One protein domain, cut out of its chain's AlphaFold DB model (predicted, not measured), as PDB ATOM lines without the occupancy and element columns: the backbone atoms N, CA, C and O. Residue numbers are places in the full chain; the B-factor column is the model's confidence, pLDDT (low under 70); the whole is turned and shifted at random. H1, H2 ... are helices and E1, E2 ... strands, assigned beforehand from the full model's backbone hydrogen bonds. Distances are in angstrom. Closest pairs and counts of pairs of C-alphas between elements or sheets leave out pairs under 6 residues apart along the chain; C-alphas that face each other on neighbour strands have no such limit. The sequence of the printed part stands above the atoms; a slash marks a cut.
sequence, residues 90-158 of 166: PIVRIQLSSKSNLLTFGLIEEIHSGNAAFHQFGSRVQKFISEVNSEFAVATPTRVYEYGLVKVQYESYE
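AT A GLANCE: This is residues 90 to 158 of the 166 residues of an uncharacterized protein of Rhizoctonia solani (UniProt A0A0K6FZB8). A long, twisted ribbon of two antiparallel strands, E1 and E2, has a small head of two helices, H1 and H2, at one end. The 69 printed residues have the order E1, H1, H2, E2, a mixed class of helices and strands. The whole is only just loose, close to extended, with a radius of gyration of the C-alphas of 16.5 A and spans of 51 by 29 by 22 A.

IN THESE COORDINATES: Find C-alpha 91 at (316.841, 292.429, 257.568); from there E1, residues 91 to 104, runs 36.3 A and bends by 66 degrees at residue 101. E2, residues 143 to 155, runs 37.6 A to C-alpha 155 at (319.893, 290.213, 254.320). H1 is residues 105 to 111, 10.0 A; H2 is residues 121 to 132, 16.4 A.

HOW THE PARTS SIT: Look across E1 and E2, antiparallel at 163 degrees: N 92 and O 154 are 3.0 A apart, within hydrogen-bond range. H1 and H2, a helical hairpin, touch through residues 121 to 122 of H2 alone, closest at the C-alphas of Phe 105 and Gly 122, 5.2 A. They run opposite ways at a steep tilt of 38 degrees. In both, every O i to N i+4 pair is within hydrogen-bond range. E1 and H2 are apart.

THE WHOLE: The C-alphas farthest apart, of Glu 135 and Glu 158, are 51.9 A apart. The printed part has no cut, and no link is long. The pLDDT is under 70 at residues 90 to 101, 139 to 141 and 147 to 158.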
ATOM      1  N   PRO A  90     316.606 288.020 259.059       50.66
ATOM      2  CA  PRO A  90     316.569 289.297 259.751       50.66
ATOM      3  C   PRO A  90     317.202 290.372 258.863       50.66
ATOM      4  O   PRO A  90     318.411 290.383 258.621       50.66
ATOM      5  N   ILE A  91     316.373 291.288 258.354       53.31
ATOM      6  CA  ILE A  91     316.841 292.429 257.568       53.31
ATOM      7  C   ILE A  91     317.520 293.399 258.534       53.31
ATOM      8  O   ILE A  91     316.867 294.226 259.184       53.31
ATOM      9  N   VAL A  92     318.847 293.342 258.599       54.19
ATOM     10  CA  VAL A  92     319.632 294.281 259.395       54.19
ATOM     11  C   VAL A  92     319.654 295.623 258.662       54.19
ATOM     12  O   VAL A  92     320.247 295.783 257.592       54.19
ATOM     13  N   ARG A  93     318.967 296.616 259.236       54.84
ATOM     14  CA  ARG A  93     318.937 297.996 258.728       54.84
ATOM     15  C   ARG A  93     320.017 298.818 259.422       54.84
ATOM     16  O   ARG A  93     319.757 299.446 260.445       54.84
ATOM     17  N   ILE A  94     321.218 298.847 258.852       55.50
ATOM     18  CA  ILE A  94     322.326 299.644 259.392       55.50
ATOM     19  C   ILE A  94     322.259 301.057 258.804       55.50
ATOM     20  O   ILE A  94     322.257 301.243 257.585       55.50
ATOM     21  N   GLN A  95     322.213 302.063 259.678       58.81
ATOM     22  CA  GLN A  95     322.383 303.466 259.307       58.81
ATOM     23  C   GLN A  95     323.800 303.900 259.669       58.81
ATOM     24  O   GLN A  95     324.101 304.179 260.828       58.81
ATOM     25  N   LEU A  96     324.679 303.955 258.672       52.38
ATOM     26  CA  LEU A  96     326.011 304.522 258.849       52.38
ATOM     27  C   LEU A  96     325.924 306.010 258.526       52.38
ATOM     28  O   LEU A  96     325.558 306.390 257.413       52.38
ATOM     29  N   SER A  97     326.244 306.853 259.504       52.50
ATOM     30  CA  SER A  97     326.419 308.284 259.277       52.50
ATOM     31  C   SER A  97     327.869 308.660 259.533       52.50
ATOM     32  O   SER A  97     328.458 308.280 260.543       52.50
ATOM     33  N   SER A  98     328.462 309.392 258.596       59.34
ATOM     34  CA  SER A  98     329.776 310.001 258.788       59.34
ATOM     35  C   SER A  98     329.623 311.511 258.800       59.34
ATOM     36  O   SER A  98     328.908 312.084 257.970       59.34
ATOM     37  N   LYS A  99     330.290 312.159 259.757       60.28
ATOM     38  CA  LYS A  99     330.350 313.616 259.833       60.28
ATOM     39  C   LYS A  99     331.218 314.119 258.680       60.28
ATOM     40  O   LYS A  99     332.429 313.906 258.687       60.28
ATOM     41  N   SER A 100     330.600 314.780 257.705       68.38
ATOM     42  CA  SER A 100     331.301 315.375 256.564       68.38
ATOM     43  C   SER A 100     331.876 316.755 256.917       68.38
ATOM     44  O   SER A 100     331.835 317.231 258.061       68.38
ATOM     45  N   ASN A 101     332.428 317.401 255.893       69.88
ATOM     46  CA  ASN A 101     332.984 318.739 255.943       69.88
ATOM     47  C   ASN A 101     331.926 319.786 256.321       69.88
ATOM     48  O   ASN A 101     330.735 319.665 256.041       69.88
ATOM     49  N   LEU A 102     332.396 320.845 256.976       75.19
ATOM     50  CA  LEU A 102     331.584 321.994 257.348       75.19
ATOM     51  C   LEU A 102     331.365 322.884 256.121       75.19
ATOM     52  O   LEU A 102     332.317 323.478 255.616       75.19
ATOM     53  N   LEU A 103     330.119 322.999 255.677       81.12
ATOM     54  CA  LEU A 103     329.710 323.759 254.498       81.12
ATOM     55  C   LEU A 103     328.831 324.949 254.901       81.12
ATOM     56  O   LEU A 103     328.339 325.041 256.026       81.12
ATOM     57  N   THR A 104     328.640 325.896 253.989       84.06
ATOM     58  CA  THR A 104     327.639 326.965 254.120       84.06
ATOM     59  C   THR A 104     326.488 326.697 253.160       84.06
ATOM     60  O   THR A 104     326.686 326.029 252.148       84.06
ATOM     61  N   PHE A 105     325.294 327.236 253.430       82.94
ATOM     62  CA  PHE A 105     324.164 327.072 252.505       82.94
ATOM     63  C   PHE A 105     324.499 327.519 251.079       82.94
ATOM     64  O   PHE A 105     324.221 326.777 250.151       82.94
ATOM     65  N   GLY A 106     325.184 328.656 250.904       82.38
ATOM     66  CA  GLY A 106     325.591 329.116 249.571       82.38
ATOM     67  C   GLY A 106     326.500 328.123 248.837       82.38
ATOM     68  O   GLY A 106     326.323 327.899 247.647       82.38
ATOM     69  N   LEU A 107     327.416 327.465 249.555       82.88
ATOM     70  CA  LEU A 107     328.298 326.458 248.966       82.88
ATOM     71  C   LEU A 107     327.540 325.165 248.611       82.88
ATOM     72  O   LEU A 107     327.840 324.542 247.600       82.88
ATOM     73  N   ILE A 108     326.531 324.780 249.400       84.12
ATOM     74  CA  ILE A 108     325.644 323.641 249.093       84.12
ATOM     75  C   ILE A 108     324.847 323.913 247.806       84.12
ATOM     76  O   ILE A 108     324.728 323.032 246.957       84.12
ATOM     77  N   GLU A 109     324.329 325.133 247.641       86.56
ATOM     78  CA  GLU A 109     323.603 325.542 246.430       86.56
ATOM     79  C   GLU A 109     324.509 325.540 245.187       86.56
ATOM     80  O   GLU A 109     324.068 325.164 244.103       86.56
ATOM     81  N   GLU A 110     325.783 325.909 245.345       86.12
ATOM     82  CA  GLU A 110     326.781 325.882 244.270       86.12
ATOM     83  C   GLU A 110     327.147 324.443 243.862       86.12
ATOM     84  O   GLU A 110     327.084 324.097 242.676       86.12
ATOM     85  N   ILE A 111     327.449 323.582 244.845       85.38
ATOM     86  CA  ILE A 111     327.791 322.164 244.633       85.38
ATOM     87  C   ILE A 111     326.641 321.418 243.944       85.38
ATOM     88  O   ILE A 111     326.872 320.614 243.040       85.38
ATOM     89  N   HIS A 112     325.397 321.694 244.339       84.06
ATOM     90  CA  HIS A 112     324.208 321.023 243.810       84.06
ATOM     91  C   HIS A 112     323.421 321.868 242.800       84.06
ATOM     92  O   HIS A 112     322.222 321.658 242.625       84.06
ATOM     93  N   SER A 113     324.088 322.776 242.086       83.56
ATOM     94  CA  SER A 113     323.465 323.682 241.107       83.56
ATOM     95  C   SER A 113     322.659 322.981 239.999       83.56
ATOM     96  O   SER A 113     321.718 323.562 239.464       83.56
ATOM     97  N   GLY A 114     322.981 321.723 239.678       86.25
ATOM     98  CA  GLY A 114     322.233 320.899 238.721       86.25
ATOM     99  C   GLY A 114     320.956 320.249 239.273       86.25
ATOM    100  O   GLY A 114     320.238 319.591 238.520       86.25
ATOM    101  N   ASN A 115     320.663 320.390 240.567       86.44
ATOM    102  CA  ASN A 115     319.509 319.775 241.212       86.44
ATOM    103  C   ASN A 115     318.546 320.845 241.742       86.44
ATOM    104  O   ASN A 115     318.851 321.583 242.679       86.44
ATOM    105  N   ALA A 116     317.329 320.860 241.191       85.69
ATOM    106  CA  ALA A 116     316.302 321.835 241.540       85.69
ATOM    107  C   ALA A 116     315.913 321.832 243.029       85.69
ATOM    108  O   ALA A 116     315.458 322.851 243.551       85.69
ATOM    109  N   ALA A 117     316.121 320.715 243.735       83.88
ATOM    110  CA  ALA A 117     315.853 320.609 245.165       83.88
ATOM    111  C   ALA A 117     316.704 321.574 246.007       83.88
ATOM    112  O   ALA A 117     316.248 321.997 247.073       83.88
ATOM    113  N   PHE A 118     317.892 321.941 245.516       85.56
ATOM    114  CA  PHE A 118     318.844 322.805 246.208       85.56
ATOM    115  C   PHE A 118     318.767 324.271 245.767       85.56
ATOM    116  O   PHE A 118     319.476 325.103 246.318       85.56
ATOM    117  N   HIS A 119     317.882 324.649 244.840       85.69
ATOM    118  CA  HIS A 119     317.671 326.069 244.557       85.69
ATOM    119  C   HIS A 119     317.053 326.784 245.764       85.69
ATOM    120  O   HIS A 119     316.029 326.348 246.302       85.69
ATOM    121  N   GLN A 120     317.672 327.903 246.161       86.31
ATOM    122  CA  GLN A 120     317.257 328.719 247.309       86.31
ATOM    123  C   GLN A 120     317.139 327.896 248.604       86.31
ATOM    124  O   GLN A 120     316.282 328.162 249.455       86.31
ATOM    125  N   PHE A 121     317.968 326.857 248.734       86.25
ATOM    126  CA  PHE A 121     317.982 325.945 249.868       86.25
ATOM    127  C   PHE A 121     318.070 326.694 251.200       86.25
ATOM    128  O   PHE A 121     317.252 326.449 252.087       86.25
ATOM    129  N   GLY A 122     318.980 327.665 251.320       85.44
ATOM    130  CA  GLY A 122     319.145 328.439 252.553       85.44
ATOM    131  C   GLY A 122     317.877 329.201 252.947       85.44
ATOM    132  O   GLY A 122     317.430 329.117 254.091       85.44
ATOM    133  N   SER A 123     317.245 329.887 251.992       85.81
ATOM    134  CA  SER A 123     316.009 330.647 252.230       85.81
ATOM    135  C   SER A 123     314.828 329.745 252.588       85.81
ATOM    136  O   SER A 123     314.018 330.091 253.449       85.81
ATOM    137  N   ARG A 124     314.730 328.571 251.955       88.00
ATOM    138  CA  ARG A 124     313.671 327.591 252.235       88.00
ATOM    139  C   ARG A 124     313.820 326.978 253.622       88.00
ATOM    140  O   ARG A 124     312.831 326.882 254.341       88.00
ATOM    141  N   VAL A 125     315.043 326.615 254.008       87.25
ATOM    142  CA  VAL A 125     315.340 326.097 255.350       87.25
ATOM    143  C   VAL A 125     315.082 327.165 256.407       87.25
ATOM    144  O   VAL A 125     314.448 326.875 257.418       87.25
ATOM    145  N   GLN A 126     315.497 328.409 256.164       85.56
ATOM    146  CA  GLN A 126     315.228 329.517 257.080       85.56
ATOM    147  C   GLN A 126     313.725 329.727 257.286       85.56
ATOM    148  O   GLN A 126     313.275 329.803 258.426       85.56
ATOM    149  N   LYS A 127     312.945 329.757 256.197       86.75
ATOM    150  CA  LYS A 127     311.484 329.868 256.263       86.75
ATOM    151  C   LYS A 127     310.864 328.711 257.052       86.75
ATOM    152  O   LYS A 127     310.059 328.959 257.940       86.75
ATOM    153  N   PHE A 128     311.276 327.477 256.765       87.75
ATOM    154  CA  PHE A 128     310.786 326.291 257.467       87.75
ATOM    155  C   PHE A 128     311.080 326.346 258.972       87.75
ATOM    156  O   PHE A 128     310.193 326.104 259.784       87.75
ATOM    157  N   ILE A 129     312.304 326.713 259.364       86.25
ATOM    158  CA  ILE A 129     312.668 326.831 260.783       86.25
ATOM    159  C   ILE A 129     311.831 327.918 261.460       86.25
ATOM    160  O   ILE A 129     311.318 327.681 262.547       86.25
ATOM    161  N   SER A 130     311.626 329.064 260.803       85.75
ATOM    162  CA  SER A 130     310.763 330.129 261.330       85.75
ATOM    163  C   SER A 130     309.292 329.715 261.467       85.75
ATOM    164  O   SER A 130     308.621 330.203 262.373       85.75
ATOM    165  N   GLU A 131     308.789 328.829 260.603       87.44
ATOM    166  CA  GLU A 131     307.435 328.260 260.709       87.44
ATOM    167  C   GLU A 131     307.312 327.265 261.874       87.44
ATOM    168  O   GLU A 131     306.292 327.252 262.560       87.44
ATOM    169  N   VAL A 132     308.341 326.446 262.110       88.31
ATOM    170  CA  VAL A 132     308.343 325.436 263.181       88.31
ATOM    171  C   VAL A 132     308.585 326.066 264.551       88.31
ATOM    172  O   VAL A 132     307.948 325.681 265.531       88.31
ATOM    173  N   ASN A 133     309.517 327.015 264.642       84.00
ATOM    174  CA  ASN A 133     309.829 327.709 265.881       84.00
ATOM    175  C   ASN A 133     310.432 329.095 265.598       84.00
ATOM    176  O   ASN A 133     311.588 329.228 265.192       84.00
ATOM    177  N   SER A 134     309.650 330.136 265.876       78.81
ATOM    178  CA  SER A 134     310.027 331.535 265.654       78.81
ATOM    179  C   SER A 134     311.133 332.047 266.583       78.81
ATOM    180  O   SER A 134     311.733 333.081 266.287       78.81
ATOM    181  N   GLU A 135     311.441 331.341 267.676       79.69
ATOM    182  CA  GLU A 135     312.541 331.691 268.582       79.69
ATOM    183  C   GLU A 135     313.912 331.299 268.007       79.69
ATOM    184  O   GLU A 135     314.940 331.858 268.399       79.69
ATOM    185  N   PHE A 136     313.952 330.373 267.040       75.06
ATOM    186  CA  PHE A 136     315.193 329.972 266.383       75.06
ATOM    187  C   PHE A 136     315.553 330.927 265.242       75.06
ATOM    188  O   PHE A 136     315.116 330.788 264.098       75.06
ATOM    189  N   ALA A 137     316.434 331.882 265.543       70.75
ATOM    190  CA  ALA A 137     317.054 332.725 264.530       70.75
ATOM    191  C   ALA A 137     318.189 331.971 263.812       70.75
ATOM    192  O   ALA A 137     319.229 331.655 264.393       70.75
ATOM    193  N   VAL A 138     318.008 331.714 262.517       71.19
ATOM    194  CA  VAL A 138     319.056 331.147 261.659       71.19
ATOM    195  C   VAL A 138     320.051 332.254 261.293       71.19
ATOM    196  O   VAL A 138     319.730 333.163 260.530       71.19
ATOM    197  N   ALA A 139     321.261 332.203 261.857       69.94
ATOM    198  CA  ALA A 139     322.310 333.193 261.605       69.94
ATOM    199  C   ALA A 139     322.865 333.101 260.174       69.94
ATOM    200  O   ALA A 139     323.079 332.001 259.663       69.94
ATOM    201  N   THR A 140     323.168 334.243 259.549       69.75
ATOM    202  CA  THR A 140     323.821 334.331 258.234       69.75
ATOM    203  C   THR A 140     325.289 334.774 258.387       69.75
ATOM    204  O   THR A 140     325.549 335.800 259.013       69.75
ATOM    205  N   PRO A 141     326.281 334.039 257.839       66.69
ATOM    206  CA  PRO A 141     326.168 332.781 257.100       66.69
ATOM    207  C   PRO A 141     325.963 331.566 258.021       66.69
ATOM    208  O   PRO A 141     326.700 331.362 258.987       66.69
ATOM    209  N   THR A 142     324.997 330.713 257.678       75.56
ATOM    210  CA  THR A 142     324.735 329.475 258.421       75.56
ATOM    211  C   THR A 142     325.747 328.417 258.021       75.56
ATOM    212  O   THR A 142     325.913 328.116 256.835       75.56
ATOM    213  N   ARG A 143     326.433 327.856 259.016       78.00
ATOM    214  CA  ARG A 143     327.372 326.749 258.834       78.00
ATOM    215  C   ARG A 143     326.647 325.447 259.142       78.00
ATOM    216  O   ARG A 143     326.038 325.326 260.203       78.00
ATOM    217  N   VAL A 144     326.725 324.495 258.227       77.25
ATOM    218  CA  VAL A 144     326.023 323.214 258.295       77.25
ATOM    219  C   VAL A 144     327.023 322.090 258.097       77.25
ATOM    220  O   VAL A 144     327.934 322.187 257.280       77.25
ATOM    221  N   TYR A 145     326.863 321.026 258.874       73.94
ATOM    222  CA  TYR A 145     327.582 319.783 258.642       73.94
ATOM    223  C   TYR A 145     326.714 318.908 257.754       73.94
ATOM    224  O   TYR A 145     325.581 318.594 258.118       73.94
ATOM    225  N   GLU A 146     327.239 318.524 256.601       72.31
ATOM    226  CA  GLU A 146     326.625 317.460 255.827       72.31
ATOM    227  C   GLU A 146     326.877 316.130 256.552       72.31
ATOM    228  O   GLU A 146     327.975 315.865 257.047       72.31
ATOM    229  N   TYR A 147     325.849 315.298 256.656       66.19
ATOM    230  CA  TYR A 147     325.996 313.926 257.118       66.19
ATOM    231  C   TYR A 147     325.680 313.022 255.938       66.19
ATOM    232  O   TYR A 147     324.562 313.030 255.426       66.19
ATOM    233  N   GLY A 148     326.675 312.253 255.497       60.56
ATOM    234  CA  GLY A 148     326.452 311.209 254.508       60.56
ATOM    235  C   GLY A 148     325.731 310.056 255.190       60.56
ATOM    236  O   GLY A 148     326.336 309.379 256.020       60.56
ATOM    237  N   LEU A 149     324.446 309.869 254.886       60.16
ATOM    238  CA  LEU A 149     323.669 308.733 255.372       60.16
ATOM    239  C   LEU A 149     323.782 307.590 254.363       60.16
ATOM    240  O   LEU A 149     323.244 307.676 253.260       60.16
ATOM    241  N   VAL A 150     324.437 306.503 254.757       56.19
ATOM    242  CA  VAL A 150     324.384 305.242 254.019       56.19
ATOM    243  C   VAL A 150     323.374 304.348 254.720       56.19
ATOM    244  O   VAL A 150     323.581 303.910 255.851       56.19
ATOM    245  N   LYS A 151     322.253 304.103 254.041       58.78
ATOM    246  CA  LYS A 151     321.246 303.140 254.475       58.78
ATOM    247  C   LYS A 151     321.592 301.794 253.853       58.78
ATOM    248  O   LYS A 151     321.394 301.612 252.655       58.78
ATOM    249  N   VAL A 152     322.115 300.875 254.657       59.56
ATOM    250  CA  VAL A 152     322.376 299.501 254.222       59.56
ATOM    251  C   VAL A 152     321.192 298.641 254.645       59.56
ATOM    252  O   VAL A 152     320.811 298.627 255.816       59.56
ATOM    253  N   GLN A 153     320.590 297.961 253.676       60.41
ATOM    254  CA  GLN A 153     319.706 296.828 253.923       60.41
ATOM    255  C   GLN A 153     320.532 295.586 253.625       60.41
ATOM    256  O   GLN A 153     320.915 295.372 252.477       60.41
ATOM    257  N   TYR A 154     320.884 294.847 254.671       63.62
ATOM    258  CA  TYR A 154     321.613 293.597 254.539       63.62
ATOM    259  C   TYR A 154     320.695 292.452 254.956       63.62
ATOM    260  O   TYR A 154     320.170 292.450 256.069       63.62
ATOM    261  N   GLU A 155     320.495 291.512 254.040       53.78
ATOM    262  CA  GLU A 155     319.893 290.213 254.320       53.78
ATOM    263  C   GLU A 155     321.039 289.230 254.567       53.78
ATOM    264  O   GLU A 155     321.876 289.012 253.685       53.78
ATOM    265  N   SER A 156     321.113 288.689 255.785       58.16
ATOM    266  CA  SER A 156     322.058 287.623 256.114       58.16
ATOM    267  C   SER A 156     321.503 286.291 255.622       58.16
ATOM    268  O   SER A 156     320.402 285.911 256.011       58.16
ATOM    269  N   TYR A 157     322.267 285.582 254.793       64.62
ATOM    270  CA  TYR A 157     321.954 284.218 254.344       64.62
ATOM    271  C   TYR A 157     322.825 283.165 255.046       64.62
ATOM    272  O   TYR A 157     322.853 282.016 254.616       64.62
ATOM    273  N   GLU A 158     323.583 283.544 256.081       55.72
ATOM    274  CA  GLU A 158     324.439 282.600 256.802       55.72
ATOM    275  C   GLU A 158     323.609 281.741 257.759       55.72
ATOM    276  O   GLU A 158     323.175 282.201 258.817       55.72
TER     277      GLU A 158